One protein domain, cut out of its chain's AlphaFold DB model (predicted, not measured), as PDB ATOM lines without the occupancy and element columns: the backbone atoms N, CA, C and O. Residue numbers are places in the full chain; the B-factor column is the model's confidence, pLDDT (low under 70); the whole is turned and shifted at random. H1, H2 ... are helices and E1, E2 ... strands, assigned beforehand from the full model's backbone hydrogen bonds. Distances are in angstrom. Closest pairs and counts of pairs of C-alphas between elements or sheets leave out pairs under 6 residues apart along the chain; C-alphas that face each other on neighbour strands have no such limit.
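This is residues 66 to 158 and 172 to 206 of the 211 residues of the protein "PilZ domain-containing protein" of Acidobacteria bacterium (UniProt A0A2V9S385). A small closed barrel of six antiparallel strands has three helices on its outside: H1 crosses E4, and the helical hairpin of H2 and H3 covers another side, over E2, E5 and E1. The printed part has 128 residues, with three named helices and six named strands in the order E1 E2 E3 E4 E5 H1 E6 H2 H3, a mixed class. Round the ring run E1, E2, E5, E4, E3, E6 and back to E1. The whole is compact, with a radius of gyration of the C-alphas of 14.0 A and spans of 39 by 31 by 27 A.

E1, residues 66 to 72, begins with C-alpha 66 at (-41.137, -7.518, 117.950). E2 is residues 76 to 80, E3 90 to 97, and E4 100 to 112, 29.0 A long, bending by 86 degrees at residue 109. E5 is 116 to 121, H1 126 to 141, 22.6 A long, E6 148 to 153, H2 174 to 181, and H3 187 to 204, 26.5 A long, ending with C-alpha 204 at (-56.589, 4.778, 142.949).

E3, E4 and E5 form a meander, each strand the antiparallel neighbour of the one before; N 93 and O 104, 2.8 A, and N 118 and O 110, 2.9 A, are within hydrogen-bond range. With E2, antiparallel to E5, they make a Greek key; N 77 and O 119 are 2.9 A apart. E6 and E1 close the barrel, with N 67 and O 149 at 2.9 A. H1 runs across E4, at 79 degrees on the local plane; their closest C-alphas, Val 102 and His 131, are 6.2 A apart. H2 touches residues 193 to 197 of H3, closest C-alphas Pro 174 and Gln 197, 7.3 A. Every O i to N i+4 pair is within hydrogen-bond range in H1, H2 and H3.

Residues 159 to 171 are not printed, a gap of 30.4 A between C-alphas 158 and 172. Of the links printed whole, none is long. Confidence is under 70 in 17 residues, among them 199 to 206.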
ATOM      1  N   GLU A  66     -39.767  -7.882 117.620       85.94
ATOM      2  CA  GLU A  66     -41.137  -7.518 117.950       85.94
ATOM      3  C   GLU A  66     -41.462  -8.037 119.352       85.94
ATOM      4  O   GLU A  66     -41.401  -9.237 119.631       85.94
ATOM      5  N   CYS A  67     -41.783  -7.112 120.249       86.88
ATOM      6  CA  CYS A  67     -42.097  -7.394 121.641       86.88
ATOM      7  C   CYS A  67     -43.518  -6.933 121.948       86.88
ATOM      8  O   CYS A  67     -44.016  -5.960 121.382       86.88
ATOM      9  N   LYS A  68     -44.165  -7.584 122.913       89.25
ATOM     10  CA  LYS A  68     -45.458  -7.131 123.419       89.25
ATOM     11  C   LYS A  68     -45.257  -6.313 124.688       89.25
ATOM     12  O   LYS A  68     -44.665  -6.777 125.658       89.25
ATOM     13  N   LEU A  69     -45.774  -5.090 124.694       89.00
ATOM     14  CA  LEU A  69     -45.764  -4.245 125.883       89.00
ATOM     15  C   LEU A  69     -46.773  -4.785 126.908       89.00
ATOM     16  O   LEU A  69     -47.974  -4.811 126.631       89.00
ATOM     17  N   SER A  70     -46.293  -5.214 128.078       86.75
ATOM     18  CA  SER A  70     -47.158  -5.638 129.187       86.75
ATOM     19  C   SER A  70     -47.450  -4.474 130.126       86.75
ATOM     20  O   SER A  70     -48.614  -4.189 130.403       86.75
ATOM     21  N   ASP A  71     -46.403  -3.793 130.589       86.00
ATOM     22  CA  ASP A  71     -46.487  -2.714 131.574       86.00
ATOM     23  C   ASP A  71     -45.559  -1.576 131.163       86.00
ATOM     24  O   ASP A  71     -44.488  -1.812 130.599       86.00
ATOM     25  N   LEU A  72     -45.977  -0.342 131.429       87.62
ATOM     26  CA  LEU A  72     -45.258   0.867 131.043       87.62
ATOM     27  C   LEU A  72     -45.435   1.940 132.113       87.62
ATOM     28  O   LEU A  72     -46.561   2.259 132.485       87.62
ATOM     29  N   SER A  73     -44.325   2.531 132.536       85.69
ATOM     30  CA  SER A  73     -44.253   3.711 133.389       85.69
ATOM     31  C   SER A  73     -43.373   4.786 132.732       85.69
ATOM     32  O   SER A  73     -42.845   4.600 131.634       85.69
ATOM     33  N   LEU A  74     -43.214   5.942 133.385       82.06
ATOM     34  CA  LEU A  74     -42.287   6.980 132.913       82.06
ATOM     35  C   LEU A  74     -40.820   6.560 133.060       82.06
ATOM     36  O   LEU A  74     -39.973   7.065 132.326       82.06
ATOM     37  N   GLY A  75     -40.523   5.681 134.018       82.50
ATOM     38  CA  GLY A  75     -39.179   5.210 134.307       82.50
ATOM     39  C   GLY A  75     -38.784   3.934 133.567       82.50
ATOM     40  O   GLY A  75     -37.594   3.716 133.353       82.50
ATOM     41  N   GLY A  76     -39.732   3.095 133.145       88.31
ATOM     42  CA  GLY A  76     -39.412   1.839 132.472       88.31
ATOM     43  C   GLY A  76     -40.616   1.096 131.907       88.31
ATOM     44  O   GLY A  76     -41.746   1.574 131.927       88.31
ATOM     45  N   CYS A  77     -40.376  -0.100 131.384       90.19
ATOM     46  CA  CYS A  77     -41.424  -0.975 130.868       90.19
ATOM     47  C   CYS A  77     -41.085  -2.452 131.050       90.19
ATOM     48  O   CYS A  77     -39.913  -2.832 131.049       90.19
ATOM     49  N   TYR A  78     -42.112  -3.297 131.139       91.56
ATOM     50  CA  TYR A  78     -41.965  -4.746 131.052       91.56
ATOM     51  C   TYR A  78     -42.462  -5.250 129.699       91.56
ATOM     52  O   TYR A  78     -43.589  -4.955 129.279       91.56
ATOM     53  N   LEU A  79     -41.605  -6.006 129.016       91.75
ATOM     54  CA  LEU A  79     -41.806  -6.478 127.654       91.75
ATOM     55  C   LEU A  79     -41.908  -7.994 127.636       91.75
ATOM     56  O   LEU A  79     -40.986  -8.675 128.073       91.75
ATOM     57  N   GLU A  80     -42.998  -8.514 127.092       91.00
ATOM     58  CA  GLU A  80     -43.173  -9.938 126.825       91.00
ATOM     59  C   GLU A  80     -42.508 -10.293 125.489       91.00
ATOM     60  O   GLU A  80     -42.806  -9.699 124.448       91.00
ATOM     61  N   THR A  81     -41.596 -11.263 125.524       87.12
ATOM     62  CA  THR A  81     -40.911 -11.799 124.344       87.12
ATOM     63  C   THR A  81     -40.350 -13.187 124.640       87.12
ATOM     64  O   THR A  81     -39.864 -13.458 125.737       87.12
ATOM     65  N   ASN A  82     -40.366 -14.061 123.633       83.12
ATOM     66  CA  ASN A  82     -39.793 -15.406 123.735       83.12
ATOM     67  C   ASN A  82     -38.254 -15.390 123.684       83.12
ATOM     68  O   ASN A  82     -37.612 -16.414 123.909       83.12
ATOM     69  N   SER A  83     -37.646 -14.251 123.350       84.38
ATOM     70  CA  SER A  83     -36.196 -14.099 123.221       84.38
ATOM     71  C   SER A  83     -35.745 -12.790 123.873       84.38
ATOM     72  O   SER A  83     -35.378 -11.845 123.177       84.38
ATOM     73  N   PRO A  84     -35.825 -12.693 125.215       85.75
ATOM     74  CA  PRO A  84     -35.430 -11.486 125.921       85.75
ATOM     75  C   PRO A  84     -33.915 -11.289 125.865       85.75
ATOM     76  O   PRO A  84     -33.139 -12.247 125.919       85.75
ATOM     77  N   PHE A  85     -33.489 -10.031 125.803       86.38
ATOM     78  CA  PHE A  85     -32.072  -9.704 125.890       86.38
ATOM     79  C   PHE A  85     -31.545  -9.929 127.317       86.38
ATOM     80  O   PHE A  85     -32.296  -9.766 128.283       86.38
ATOM     81  N   PRO A  86     -30.256 -10.281 127.483       82.56
ATOM     82  CA  PRO A  86     -29.649 -10.435 128.801       82.56
ATOM     83  C   PRO A  86     -29.703  -9.146 129.624       82.56
ATOM     84  O   PRO A  86     -29.697  -8.039 129.076       82.56
ATOM     85  N   GLU A  87     -29.661  -9.286 130.947       83.25
ATOM     86  CA  GLU A  87     -29.504  -8.147 131.852       83.25
ATOM     87  C   GLU A  87     -28.291  -7.290 131.477       83.25
ATOM     88  O   GLU A  87     -27.265  -7.785 131.007       83.25
ATOM     89  N   ARG A  88     -28.409  -5.981 131.718       81.56
ATOM     90  CA  ARG A  88     -27.424  -4.937 131.396       81.56
ATOM     91  C   ARG A  88     -27.231  -4.653 129.904       81.56
ATOM     92  O   ARG A  88     -26.409  -3.802 129.566       81.56
ATOM     93  N   THR A  89     -27.993  -5.298 129.022       82.44
ATOM     94  CA  THR A  89     -28.020  -4.945 127.596       82.44
ATOM     95  C   THR A  89     -28.670  -3.572 127.424       82.44
ATOM     96  O   THR A  89     -29.752  -3.333 127.967       82.44
ATOM     97  N   ARG A  90     -28.016  -2.668 126.685       85.19
ATOM     98  CA  ARG A  90     -28.628  -1.411 126.230       85.19
ATOM     99  C   ARG A  90     -29.471  -1.696 125.001       85.19
ATOM    100  O   ARG A  90     -29.033  -2.412 124.104       85.19
ATOM    101  N   ILE A  91     -30.669  -1.140 124.968       87.12
ATOM    102  CA  ILE A  91     -31.615  -1.346 123.883       87.12
ATOM    103  C   ILE A  91     -32.242  -0.019 123.470       87.12
ATOM    104  O   ILE A  91     -32.481   0.866 124.297       87.12
ATOM    105  N   VAL A  92     -32.577   0.071 122.190       88.44
ATOM    106  CA  VAL A  92     -33.449   1.096 121.635       88.44
ATOM    107  C   VAL A  92     -34.839   0.507 121.470       88.44
ATOM    108  O   VAL A  92     -35.039  -0.497 120.786       88.44
ATOM    109  N   LEU A  93     -35.809   1.175 122.075       88.50
ATOM    110  CA  LEU A  93     -37.225   0.861 122.009       88.50
ATOM    111  C   LEU A  93     -37.887   1.792 121.006       88.50
ATOM    112  O   LEU A  93     -37.858   3.011 121.171       88.50
ATOM    113  N   SER A  94     -38.520   1.223 119.991       89.25
ATOM    114  CA  SER A  94     -39.360   1.944 119.040       89.25
ATOM    115  C   SER A  94     -40.811   1.547 119.255       89.25
ATOM    116  O   SER A  94     -41.232   0.453 118.893       89.25
ATOM    117  N   MET A  95     -41.573   2.450 119.863       88.88
ATOM    118  CA  MET A  95     -42.986   2.288 120.184       88.88
ATOM    119  C   MET A  95     -43.845   3.022 119.161       88.88
ATOM    120  O   MET A  95     -43.634   4.210 118.909       88.88
ATOM    121  N   ARG A  96     -44.857   2.359 118.607       87.62
ATOM    122  CA  ARG A  96     -45.834   2.980 117.712       87.62
ATOM    123  C   ARG A  96     -47.254   2.656 118.145       87.62
ATOM    124  O   ARG A  96     -47.617   1.505 118.356       87.62
ATOM    125  N   ILE A  97     -48.088   3.688 118.210       85.81
ATOM    126  CA  ILE A  97     -49.531   3.554 118.391       85.81
ATOM    127  C   ILE A  97     -50.270   4.531 117.482       85.81
ATOM    128  O   ILE A  97     -50.123   5.749 117.582       85.81
ATOM    129  N   LYS A  98     -51.104   4.001 116.580       83.06
ATOM    130  CA  LYS A  98     -51.798   4.792 115.550       83.06
ATOM    131  C   LYS A  98     -50.799   5.632 114.731       83.06
ATOM    132  O   LYS A  98     -50.048   5.077 113.941       83.06
ATOM    133  N   GLN A  99     -50.796   6.954 114.908       80.56
ATOM    134  CA  GLN A  99     -49.898   7.900 114.227       80.56
ATOM    135  C   GLN A  99     -48.763   8.407 115.131       80.56
ATOM    136  O   GLN A  99     -47.906   9.157 114.671       80.56
ATOM    137  N   LEU A 100     -48.763   8.031 116.413       83.00
ATOM    138  CA  LEU A 100     -47.740   8.429 117.368       83.00
ATOM    139  C   LEU A 100     -46.616   7.393 117.360       83.00
ATOM    140  O   LEU A 100     -46.860   6.210 117.593       83.00
ATOM    141  N   GLN A 101     -45.391   7.849 117.112       86.06
ATOM    142  CA  GLN A 101     -44.183   7.039 117.213       86.06
ATOM    143  C   GLN A 101     -43.242   7.680 118.233       86.06
ATOM    144  O   GLN A 101     -42.990   8.883 118.177       86.06
ATOM    145  N   VAL A 102     -42.748   6.874 119.168       86.44
ATOM    146  CA  VAL A 102     -41.851   7.288 120.246       86.44
ATOM    147  C   VAL A 102     -40.654   6.358 120.276       86.44
ATOM    148  O   VAL A 102     -40.796   5.145 120.141       86.44
ATOM    149  N   GLN A 103     -39.476   6.941 120.463       86.19
ATOM    150  CA  GLN A 103     -38.237   6.206 120.640       86.19
ATOM    151  C   GLN A 103     -37.692   6.471 122.042       86.19
ATOM    152  O   GLN A 103     -37.638   7.625 122.476       86.19
ATOM    153  N   ALA A 104     -37.304   5.408 122.741       86.56
ATOM    154  CA  ALA A 104     -36.712   5.471 124.069       86.56
ATOM    155  C   ALA A 104     -35.471   4.575 124.138       86.56
ATOM    156  O   ALA A 104     -35.432   3.511 123.528       86.56
ATOM    157  N   GLU A 105     -34.467   5.006 124.888       87.19
ATOM    158  CA  GLU A 105     -33.296   4.193 125.219       87.19
ATOM    159  C   GLU A 105     -33.491   3.594 126.610       87.19
ATOM    160  O   GLU A 105     -34.005   4.258 127.518       87.19
ATOM    161  N   GLY A 106     -33.072   2.346 126.789       87.31
ATOM    162  CA  GLY A 106     -33.181   1.674 128.071       87.31
ATOM    163  C   GLY A 106     -32.131   0.600 128.287       87.31
ATOM    164  O   GLY A 106     -31.427   0.179 127.372       87.31
ATOM    165  N   VAL A 107     -32.027   0.157 129.534       88.19
ATOM    166  CA  VAL A 107     -31.158  -0.938 129.960       88.19
ATOM    167  C   VAL A 107     -32.021  -2.045 130.537       88.19
ATOM    168  O   VAL A 107     -32.878  -1.797 131.386       88.19
ATOM    169  N   VAL A 108     -31.769  -3.280 130.109       88.69
ATOM    170  CA  VAL A 108     -32.425  -4.457 130.683       88.69
ATOM    171  C   VAL A 108     -31.987  -4.624 132.139       88.69
ATOM    172  O   VAL A 108     -30.795  -4.746 132.427       88.69
ATOM    173  N   ARG A 109     -32.946  -4.631 133.064       85.81
ATOM    174  CA  ARG A 109     -32.716  -4.826 134.506       85.81
ATOM    175  C   ARG A 109     -33.156  -6.192 135.001       85.81
ATOM    176  O   ARG A 109     -32.574  -6.672 135.960       85.81
ATOM    177  N   VAL A 110     -34.147  -6.789 134.344       86.94
ATOM    178  CA  VAL A 110     -34.674  -8.116 134.674       86.94
ATOM    179  C   VAL A 110     -34.811  -8.903 133.384       86.94
ATOM    180  O   VAL A 110     -35.330  -8.370 132.402       86.94
ATOM    181  N   MET A 111     -34.390 -10.164 133.381       88.88
ATOM    182  CA  MET A 111     -34.593 -11.076 132.257       88.88
ATOM    183  C   MET A 111     -35.241 -12.373 132.748       88.88
ATOM    184  O   MET A 111     -34.698 -13.074 133.601       88.88
ATOM    185  N   HIS A 112     -36.405 -12.700 132.190       86.56
ATOM    186  CA  HIS A 112     -37.121 -13.945 132.445       86.56
ATOM    187  C   HIS A 112     -37.140 -14.796 131.166       86.56
ATOM    188  O   HIS A 112     -37.814 -14.416 130.203       86.56
ATOM    189  N   PRO A 113     -36.421 -15.937 131.131       82.50
ATOM    190  CA  PRO A 113     -36.282 -16.761 129.931       82.50
ATOM    191  C   PRO A 113     -37.631 -17.147 129.323       82.50
ATOM    192  O   PRO A 113     -38.526 -17.557 130.055       82.50
ATOM    193  N   GLU A 114     -37.756 -17.021 127.999       81.94
ATOM    194  CA  GLU A 114     -38.966 -17.343 127.214       81.94
ATOM    195  C   GLU A 114     -40.239 -16.575 127.615       81.94
ATOM    196  O   GLU A 114     -41.323 -16.867 127.115       81.94
ATOM    197  N   VAL A 115     -40.119 -15.587 128.503       87.88
ATOM    198  CA  VAL A 115     -41.250 -14.828 129.037       87.88
ATOM    199  C   VAL A 115     -41.116 -13.356 128.691       87.88
ATOM    200  O   VAL A 115     -42.034 -12.775 128.112       87.88
ATOM    201  N   GLY A 116     -39.990 -12.732 129.041       89.94
ATOM    202  CA  GLY A 116     -39.844 -11.300 128.843       89.94
ATOM    203  C   GLY A 116     -38.689 -10.656 129.591       89.94
ATOM    204  O   GLY A 116     -37.825 -11.321 130.160       89.94
ATOM    205  N   MET A 117     -38.679  -9.328 129.585       92.56
ATOM    206  CA  MET A 117     -37.646  -8.518 130.222       92.56
ATOM    207  C   MET A 117     -38.192  -7.201 130.771       92.56
ATOM    208  O   MET A 117     -39.055  -6.564 130.167       92.56
ATOM    209  N   GLY A 118     -37.650  -6.783 131.913       90.50
ATOM    210  CA  GLY A 118     -37.865  -5.463 132.497       90.50
ATOM    211  C   GLY A 118     -36.780  -4.500 132.033       90.50
ATOM    212  O   GLY A 118     -35.590  -4.800 132.149       90.50
ATOM    213  N   VAL A 119     -37.185  -3.348 131.512       90.56
ATOM    214  CA  VAL A 119     -36.298  -2.334 130.942       90.56
ATOM    215  C   VAL A 119     -36.459  -1.035 131.717       90.56
ATOM    216  O   VAL A 119     -37.564  -0.513 131.832       90.56
ATOM    217  N   GLU A 120     -35.353  -0.493 132.215       89.06
ATOM    218  CA  GLU A 120     -35.291   0.839 132.822       89.06
ATOM    219  C   GLU A 120     -34.825   1.845 131.769       89.06
ATOM    220  O   GLU A 120     -33.781   1.649 131.143       89.06
ATOM    221  N   PHE A 121     -35.592   2.911 131.546       87.69
ATOM    222  CA  PHE A 121     -35.252   3.942 130.572       87.69
ATOM    223  C   PHE A 121     -34.083   4.788 131.073       87.69
ATOM    224  O   PHE A 121     -34.127   5.350 132.164       87.69
ATOM    225  N   THR A 122     -33.052   4.958 130.248       79.00
ATOM    226  CA  THR A 122     -31.829   5.698 130.607       79.00
ATOM    227  C   THR A 122     -31.939   7.200 130.352       79.00
ATOM    228  O   THR A 122     -30.952   7.829 129.985       79.00
ATOM    229  N   GLN A 123     -33.145   7.760 130.485       67.31
ATOM    230  CA  GLN A 123     -33.548   9.129 130.129       67.31
ATOM    231  C   GLN A 123     -32.405  10.167 130.222       67.31
ATOM    232  O   GLN A 123     -31.968  10.520 131.313       67.31
ATOM    233  N   LYS A 124     -31.954  10.712 129.080       58.06
ATOM    234  CA  LYS A 124     -30.963  11.813 129.031       58.06
ATOM    235  C   LYS A 124     -31.566  13.169 128.652       58.06
ATOM    236  O   LYS A 124     -30.882  14.185 128.739       58.06
ATOM    237  N   THR A 125     -32.835  13.214 128.221       65.94
ATOM    238  CA  THR A 125     -33.491  14.455 127.767       65.94
ATOM    239  C   THR A 125     -34.938  14.579 128.255       65.94
ATOM    240  O   THR A 125     -35.715  13.626 128.199       65.94
ATOM    241  N   THR A 126     -35.336  15.790 128.663       72.31
ATOM    242  CA  THR A 126     -36.728  16.136 129.021       72.31
ATOM    243  C   THR A 126     -37.700  15.828 127.880       72.31
ATOM    244  O   THR A 126     -38.812  15.363 128.107       72.31
ATOM    245  N   GLN A 127     -37.245  16.004 126.638       74.19
ATOM    246  CA  GLN A 127     -38.042  15.746 125.446       74.19
ATOM    247  C   GLN A 127     -38.426  14.265 125.302       74.19
ATOM    248  O   GLN A 127     -39.567  13.972 124.960       74.19
ATOM    249  N   GLN A 128     -37.518  13.314 125.555       71.00
ATOM    250  CA  GLN A 128     -37.862  11.884 125.506       71.00
ATOM    251  C   GLN A 128     -38.911  11.526 126.567       71.00
ATOM    252  O   GLN A 128     -39.871  10.823 126.258       71.00
ATOM    253  N   ARG A 129     -38.784  12.079 127.780       77.31
ATOM    254  CA  ARG A 129     -39.749  11.868 128.869       77.31
ATOM    255  C   ARG A 129     -41.155  12.349 128.500       77.31
ATOM    256  O   ARG A 129     -42.113  11.599 128.659       77.31
ATOM    257  N   GLU A 130     -41.276  13.551 127.937       81.62
ATOM    258  CA  GLU A 130     -42.566  14.079 127.468       81.62
ATOM    259  C   GLU A 130     -43.194  13.213 126.363       81.62
ATOM    260  O   GLU A 130     -44.418  13.098 126.274       81.62
ATOM    261  N   HIS A 131     -42.383  12.600 125.493       82.00
ATOM    262  CA  HIS A 131     -42.898  11.690 124.468       82.00
ATOM    263  C   HIS A 131     -43.438  10.392 125.072       82.00
ATOM    264  O   HIS A 131     -44.515   9.952 124.668       82.00
ATOM    265  N   VAL A 132     -42.738   9.804 126.048       83.75
ATOM    266  CA  VAL A 132     -43.218   8.615 126.774       83.75
ATOM    267  C   VAL A 132     -44.513   8.932 127.525       83.75
ATOM    268  O   VAL A 132     -45.474   8.174 127.430       83.75
ATOM    269  N   GLU A 133     -44.599  10.089 128.184       84.94
ATOM    270  CA  GLU A 133     -45.819  10.535 128.868       84.94
ATOM    271  C   GLU A 133     -47.010  10.663 127.904       84.94
ATOM    272  O   GLU A 133     -48.083  10.101 128.144       84.94
ATOM    273  N   LYS A 134     -46.812  11.327 126.758       85.25
ATOM    274  CA  LYS A 134     -47.835  11.425 125.700       85.25
ATOM    275  C   LYS A 134     -48.241  10.054 125.168       85.25
ATOM    276  O   LYS A 134     -49.412   9.839 124.842       85.25
ATOM    277  N   PHE A 135     -47.295   9.125 125.068       86.75
ATOM    278  CA  PHE A 135     -47.558   7.763 124.622       86.75
ATOM    279  C   PHE A 135     -48.419   6.992 125.626       86.75
ATOM    280  O   PHE A 135     -49.435   6.424 125.224       86.75
ATOM    281  N   ILE A 136     -48.097   7.063 126.923       86.38
ATOM    282  CA  ILE A 136     -48.912   6.491 128.010       86.38
ATOM    283  C   ILE A 136     -50.331   7.073 127.974       86.38
ATOM    284  O   ILE A 136     -51.312   6.330 127.961       86.38
ATOM    285  N   GLN A 137     -50.467   8.399 127.867       84.81
ATOM    286  CA  GLN A 137     -51.778   9.049 127.795       84.81
ATOM    287  C   GLN A 137     -52.588   8.589 126.571       84.81
ATOM    288  O   GLN A 137     -53.806   8.386 126.654       84.81
ATOM    289  N   THR A 138     -51.913   8.387 125.438       84.81
ATOM    290  CA  THR A 138     -52.531   7.888 124.206       84.81
ATOM    291  C   THR A 138     -52.978   6.438 124.357       84.81
ATOM    292  O   THR A 138     -54.098   6.123 123.952       84.81
ATOM    293  N   LEU A 139     -52.166   5.569 124.965       83.75
ATOM    294  CA  LEU A 139     -52.522   4.179 125.276       83.75
ATOM    295  C   LEU A 139     -53.790   4.110 126.132       83.75
ATOM    296  O   LEU A 139     -54.763   3.463 125.743       83.75
ATOM    297  N   THR A 140     -53.826   4.863 127.232       82.69
ATOM    298  CA  THR A 140     -54.981   4.910 128.139       82.69
ATOM    299  C   THR A 140     -56.237   5.429 127.435       82.69
ATOM    300  O   THR A 140     -57.324   4.879 127.598       82.69
ATOM    301  N   SER A 141     -56.096   6.449 126.582       82.25
ATOM    302  CA  SER A 141     -57.225   7.049 125.853       82.25
ATOM    303  C   SER A 141     -57.712   6.209 124.669       82.25
ATOM    304  O   SER A 141     -58.816   6.419 124.169       82.25
ATOM    305  N   SER A 142     -56.893   5.281 124.169       76.38
ATOM    306  CA  SER A 142     -57.197   4.509 122.960       76.38
ATOM    307  C   SER A 142     -57.922   3.187 123.219       76.38
ATOM    308  O   SER A 142     -58.219   2.485 122.255       76.38
ATOM    309  N   GLY A 143     -58.292   2.894 124.472       65.12
ATOM    310  CA  GLY A 143     -59.316   1.896 124.805       65.12
ATOM    311  C   GLY A 143     -58.980   0.462 124.384       65.12
ATOM    312  O   GLY A 143     -59.875  -0.267 123.967       65.12
ATOM    313  N   GLY A 144     -57.705   0.066 124.467       66.44
ATOM    314  CA  GLY A 144     -57.253  -1.293 124.138       66.44
ATOM    315  C   GLY A 144     -56.534  -1.436 122.795       66.44
ATOM    316  O   GLY A 144     -56.359  -2.555 122.317       66.44
ATOM    317  N   ALA A 145     -56.105  -0.333 122.177       75.81
ATOM    318  CA  ALA A 145     -55.161  -0.408 121.068       75.81
ATOM    319  C   ALA A 145     -53.834  -1.011 121.557       75.81
ATOM    320  O   ALA A 145     -53.240  -0.526 122.519       75.81
ATOM    321  N   VAL A 146     -53.385  -2.071 120.888       77.12
ATOM    322  CA  VAL A 146     -52.097  -2.706 121.169       77.12
ATOM    323  C   VAL A 146     -51.018  -1.912 120.430       77.12
ATOM    324  O   VAL A 146     -51.141  -1.744 119.214       77.12
ATOM    325  N   PRO A 147     -50.008  -1.367 121.125       85.12
ATOM    326  CA  PRO A 147     -48.901  -0.704 120.457       85.12
ATOM    327  C   PRO A 147     -48.000  -1.726 119.762       85.12
ATOM    328  O   PRO A 147     -47.757  -2.807 120.293       85.12
ATOM    329  N   GLU A 148     -47.462  -1.352 118.604       86.12
ATOM    330  CA  GLU A 148     -46.333  -2.057 117.998       86.12
ATOM    331  C   GLU A 148     -45.065  -1.631 118.736       86.12
ATOM    332  O   GLU A 148     -44.790  -0.432 118.862       86.12
ATOM    333  N   LEU A 149     -44.293  -2.596 119.230       88.25
ATOM    334  CA  LEU A 149     -43.032  -2.329 119.903       88.25
ATOM    335  C   LEU A 149     -41.917  -3.147 119.260       88.25
ATOM    336  O   LEU A 149     -41.948  -4.374 119.243       88.25
ATOM    337  N   LEU A 150     -40.912  -2.427 118.780       88.19
ATOM    338  CA  LEU A 150     -39.706  -2.977 118.189       88.19
ATOM    339  C   LEU A 150     -38.516  -2.683 119.095       88.19
ATOM    340  O   LEU A 150     -38.364  -1.558 119.578       88.19
ATOM    341  N   VAL A 151     -37.674  -3.688 119.312       86.81
ATOM    342  CA  VAL A 151     -36.517  -3.594 120.202       86.81
ATOM    343  C   VAL A 151     -35.252  -3.980 119.459       86.81
ATOM    344  O   VAL A 151     -35.152  -5.085 118.934       86.81
ATOM    345  N   ALA A 152     -34.268  -3.089 119.455       85.69
ATOM    346  CA  ALA A 152     -32.946  -3.371 118.912       85.69
ATOM    347  C   ALA A 152     -31.894  -3.227 120.019       85.69
ATOM    348  O   ALA A 152     -31.958  -2.253 120.774       85.69
ATOM    349  N   PRO A 153     -30.928  -4.150 120.149       82.56
ATOM    350  CA  PRO A 153     -29.797  -3.939 121.035       82.56
ATOM    351  C   PRO A 153     -28.927  -2.809 120.476       82.56
ATOM    352  O   PRO A 153     -28.576  -2.804 119.296       82.56
ATOM    353  N   GLU A 154     -28.552  -1.852 121.320       74.50
ATOM    354  CA  GLU A 154     -27.437  -0.972 120.981       74.50
ATOM    355  C   GLU A 154     -26.178  -1.832 121.045       74.50
ATOM    356  O   GLU A 154     -25.904  -2.460 122.072       74.50
ATOM    357  N   GLY A 155     -25.438  -1.917 119.934       56.34
ATOM    358  CA  GLY A 155     -24.167  -2.638 119.893       56.34
ATOM    359  C   GLY A 155     -23.301  -2.278 121.102       56.34
ATOM    360  O   GLY A 155     -23.351  -1.151 121.589       56.34
ATOM    361  N   PHE A 156     -22.546  -3.250 121.622       44.16
ATOM    362  CA  PHE A 156     -21.762  -3.111 122.854       44.16
ATOM    363  C   PHE A 156     -20.718  -1.982 122.764       44.16
ATOM    364  O   PHE A 156     -19.535  -2.235 122.528       44.16
ATOM    365  N   ASP A 157     -21.116  -0.736 123.011       43.34
ATOM    366  CA  ASP A 157     -20.173   0.341 123.253       43.34
ATOM    367  C   ASP A 157     -19.600   0.162 124.656       43.34
ATOM    368  O   ASP A 157     -20.305   0.140 125.668       43.34
ATOM    369  N   THR A 158     -18.276   0.015 124.706       39.53
ATOM    370  CA  THR A 158     -17.454  -0.253 125.902       39.53
ATOM    371  C   THR A 158     -17.419   0.939 126.879       39.53
ATOM    372  O   THR A 158     -16.546   1.028 127.738       39.53
ATOM    373  N   TYR A 172     -41.358   8.616 142.717       73.06
ATOM    374  CA  TYR A 172     -41.435   7.186 143.020       73.06
ATOM    375  C   TYR A 172     -42.143   6.440 141.882       73.06
ATOM    376  O   TYR A 172     -43.299   6.730 141.573       73.06
ATOM    377  N   ASP A 173     -41.432   5.492 141.271       80.75
ATOM    378  CA  ASP A 173     -41.923   4.658 140.179       80.75
ATOM    379  C   ASP A 173     -42.027   3.205 140.680       80.75
ATOM    380  O   ASP A 173     -40.996   2.545 140.853       80.75
ATOM    381  N   PRO A 174     -43.250   2.697 140.939       83.19
ATOM    382  CA  PRO A 174     -43.464   1.348 141.461       83.19
ATOM    383  C   PRO A 174     -42.896   0.246 140.560       83.19
ATOM    384  O   PRO A 174     -42.443  -0.785 141.064       83.19
ATOM    385  N   LEU A 175     -42.901   0.457 139.239       85.56
ATOM    386  CA  LEU A 175     -42.408  -0.518 138.272       85.56
ATOM    387  C   LEU A 175     -40.880  -0.605 138.333       85.56
ATOM    388  O   LEU A 175     -40.315  -1.699 138.358       85.56
ATOM    389  N   LEU A 176     -40.199   0.539 138.429       84.56
ATOM    390  CA  LEU A 176     -38.749   0.552 138.634       84.56
ATOM    391  C   LEU A 176     -38.345   0.023 140.007       84.56
ATOM    392  O   LEU A 176     -37.331  -0.666 140.123       84.56
ATOM    393  N   ASP A 177     -39.124   0.318 141.045       84.75
ATOM    394  CA  ASP A 177     -38.903  -0.226 142.383       84.75
ATOM    395  C   ASP A 177     -39.018  -1.759 142.380       84.75
ATOM    396  O   ASP A 177     -38.189  -2.451 142.975       84.75
ATOM    397  N   LEU A 178     -39.967  -2.308 141.612       84.81
ATOM    398  CA  LEU A 178     -40.074  -3.747 141.377       84.81
ATOM    399  C   LEU A 178     -38.822  -4.293 140.680       84.81
ATOM    400  O   LEU A 178     -38.244  -5.271 141.148       84.81
ATOM    401  N   PHE A 179     -38.348  -3.641 139.615       85.12
ATOM    402  CA  PHE A 179     -37.129  -4.065 138.915       85.12
ATOM    403  C   PHE A 179     -35.883  -4.000 139.801       85.12
ATOM    404  O   PHE A 179     -34.962  -4.781 139.608       85.12
ATOM    405  N   ARG A 180     -35.817  -3.076 140.762       82.25
ATOM    406  CA  ARG A 180     -34.639  -2.894 141.623       82.25
ATOM    407  C   ARG A 180     -34.657  -3.805 142.848       82.25
ATOM    408  O   ARG A 180     -33.626  -4.381 143.175       82.25
ATOM    409  N   ASN A 181     -35.808  -3.954 143.497       78.50
ATOM    410  CA  ASN A 181     -35.928  -4.696 144.756       78.50
ATOM    411  C   ASN A 181     -36.312  -6.165 144.559       78.50
ATOM    412  O   ASN A 181     -36.131  -6.967 145.470       78.50
ATOM    413  N   ASN A 182     -36.861  -6.519 143.395       77.25
ATOM    414  CA  ASN A 182     -37.409  -7.849 143.130       77.25
ATOM    415  C   ASN A 182     -36.835  -8.494 141.857       77.25
ATOM    416  O   ASN A 182     -37.384  -9.486 141.391       77.25
ATOM    417  N   ALA A 183     -35.722  -7.982 141.314       71.75
ATOM    418  CA  ALA A 183     -35.021  -8.615 140.187       71.75
ATOM    419  C   ALA A 183     -34.589 -10.063 140.475       71.75
ATOM    420  O   ALA A 183     -34.502 -10.865 139.554       71.75
ATOM    421  N   GLU A 184     -34.327 -10.400 141.743       72.81
ATOM    422  CA  GLU A 184     -33.919 -11.749 142.157       72.81
ATOM    423  C   GLU A 184     -35.094 -12.732 142.285       72.81
ATOM    424  O   GLU A 184     -34.876 -13.916 142.548       72.81
ATOM    425  N   LEU A 185     -36.343 -12.270 142.139       76.50
ATOM    426  CA  LEU A 185     -37.492 -13.167 142.159       76.50
ATOM    427  C   LEU A 185     -37.512 -14.057 140.915       76.50
ATOM    428  O   LEU A 185     -37.230 -13.621 139.799       76.50
ATOM    429  N   ASP A 186     -37.965 -15.295 141.103       81.00
ATOM    430  CA  ASP A 186     -38.346 -16.157 139.989       81.00
ATOM    431  C   ASP A 186     -39.502 -15.534 139.180       81.00
ATOM    432  O   ASP A 186     -40.304 -14.739 139.686       81.00
ATOM    433  N   THR A 187     -39.629 -15.961 137.922       83.44
ATOM    434  CA  THR A 187     -40.576 -15.417 136.937       83.44
ATOM    435  C   THR A 187     -42.025 -15.326 137.435       83.44
ATOM    436  O   THR A 187     -42.661 -14.282 137.318       83.44
ATOM    437  N   GLU A 188     -42.578 -16.399 138.007       86.19
ATOM    438  CA  GLU A 188     -43.988 -16.445 138.435       86.19
ATOM    439  C   GLU A 188     -44.307 -15.483 139.605       86.19
ATOM    440  O   GLU A 188     -45.266 -14.704 139.503       86.19
ATOM    441  N   PRO A 189     -43.528 -15.473 140.711       85.44
ATOM    442  CA  PRO A 189     -43.662 -14.461 141.759       85.44
ATOM    443  C   PRO A 189     -43.543 -13.027 141.237       85.44
ATOM    444  O   PRO A 189     -44.364 -12.182 141.601       85.44
ATOM    445  N   PHE A 190     -42.576 -12.766 140.353       88.44
ATOM    446  CA  PHE A 190     -42.364 -11.441 139.777       88.44
ATOM    447  C   PHE A 190     -43.579 -10.974 138.967       88.44
ATOM    448  O   PHE A 190     -44.125  -9.900 139.219       88.44
ATOM    449  N   LEU A 191     -44.072 -11.810 138.045       85.56
ATOM    450  CA  LEU A 191     -45.259 -11.502 137.240       85.56
ATOM    451  C   LEU A 191     -46.516 -11.330 138.101       85.56
ATOM    452  O   LEU A 191     -47.417 -10.564 137.753       85.56
ATOM    453  N   THR A 192     -46.596 -12.041 139.226       86.50
ATOM    454  CA  THR A 192     -47.690 -11.875 140.183       86.50
ATOM    455  C   THR A 192     -47.655 -10.487 140.815       86.50
ATOM    456  O   THR A 192     -48.698  -9.838 140.894       86.50
ATOM    457  N   GLU A 193     -46.482 -10.010 141.231       86.19
ATOM    458  CA  GLU A 193     -46.331  -8.674 141.812       86.19
ATOM    459  C   GLU A 193     -46.562  -7.568 140.774       86.19
ATOM    460  O   GLU A 193     -47.313  -6.626 141.031       86.19
ATOM    461  N   LEU A 194     -46.055  -7.754 139.553       86.00
ATOM    462  CA  LEU A 194     -46.307  -6.871 138.413       86.00
ATOM    463  C   LEU A 194     -47.818  -6.701 138.146       86.00
ATOM    464  O   LEU A 194     -48.332  -5.589 138.021       86.00
ATOM    465  N   ARG A 195     -48.577  -7.806 138.152       85.12
ATOM    466  CA  ARG A 195     -50.043  -7.778 137.983       85.12
ATOM    467  C   ARG A 195     -50.769  -7.091 139.140       85.12
ATOM    468  O   ARG A 195     -51.821  -6.489 138.911       85.12
ATOM    469  N   LYS A 196     -50.258  -7.189 140.373       84.19
ATOM    470  CA  LYS A 196     -50.841  -6.479 141.525       84.19
ATOM    471  C   LYS A 196     -50.702  -4.970 141.358       84.19
ATOM    472  O   LYS A 196     -51.700  -4.278 141.545       84.19
ATOM    473  N   GLN A 197     -49.530  -4.488 140.933       78.00
ATOM    474  CA  GLN A 197     -49.282  -3.057 140.720       78.00
ATOM    475  C   GLN A 197     -50.266  -2.445 139.713       78.00
ATOM    476  O   GLN A 197     -50.901  -1.425 139.998       78.00
ATOM    477  N   ARG A 198     -50.505  -3.140 138.592       71.62
ATOM    478  CA  ARG A 198     -51.480  -2.715 137.575       71.62
ATOM    479  C   ARG A 198     -52.897  -2.555 138.137       71.62
ATOM    480  O   ARG A 198     -53.646  -1.654 137.752       71.62
ATOM    481  N   ARG A 199     -53.293  -3.438 139.061       65.25
ATOM    482  CA  ARG A 199     -54.620  -3.397 139.688       65.25
ATOM    483  C   ARG A 199     -54.729  -2.274 140.724       65.25
ATOM    484  O   ARG A 199     -55.764  -1.618 140.765       65.25
ATOM    485  N   SER A 200     -53.672  -2.003 141.488       59.75
ATOM    486  CA  SER A 200     -53.662  -0.918 142.480       59.75
ATOM    487  C   SER A 200     -53.682   0.490 141.864       59.75
ATOM    488  O   SER A 200     -54.319   1.387 142.419       59.75
ATOM    489  N   GLU A 201     -53.067   0.696 140.693       52.91
ATOM    490  CA  GLU A 201     -53.199   1.965 139.950       52.91
ATOM    491  C   GLU A 201     -54.622   2.167 139.407       52.91
ATOM    492  O   GLU A 201     -55.146   3.278 139.394       52.91
ATOM    493  N   SER A 202     -55.300   1.080 139.030       47.22
ATOM    494  CA  SER A 202     -56.684   1.139 138.544       47.22
ATOM    495  C   SER A 202     -57.686   1.530 139.647       47.22
ATOM    496  O   SER A 202     -58.665   2.222 139.374       47.22
ATOM    497  N   GLU A 203     -57.443   1.129 140.902       42.94
ATOM    498  CA  GLU A 203     -58.316   1.438 142.051       42.94
ATOM    499  C   GLU A 203     -58.099   2.854 142.623       42.94
ATOM    500  O   GLU A 203     -59.029   3.471 143.154       42.94
ATOM    501  N   SER A 204     -56.900   3.421 142.472       40.03
ATOM    502  CA  SER A 204     -56.589   4.778 142.949       40.03
ATOM    503  C   SER A 204     -57.209   5.880 142.075       40.03
ATOM    504  O   SER A 204     -57.566   6.936 142.599       40.03
ATOM    505  N   VAL A 205     -57.474   5.619 140.788       42.66
ATOM    506  CA  VAL A 205     -58.198   6.555 139.900       42.66
ATOM    507  C   VAL A 205     -59.703   6.629 140.226       42.66
ATOM    508  O   VAL A 205     -60.338   7.657 139.991       42.66
ATOM    509  N   GLN A 206     -60.290   5.590 140.832       36.59
ATOM    510  CA  GLN A 206     -61.718   5.567 141.189       36.59
ATOM    511  C   GLN A 206     -62.055   6.259 142.518       36.59
ATOM    512  O   GLN A 206     -63.207   6.635 142.729       36.59
TER     513      GLN A 206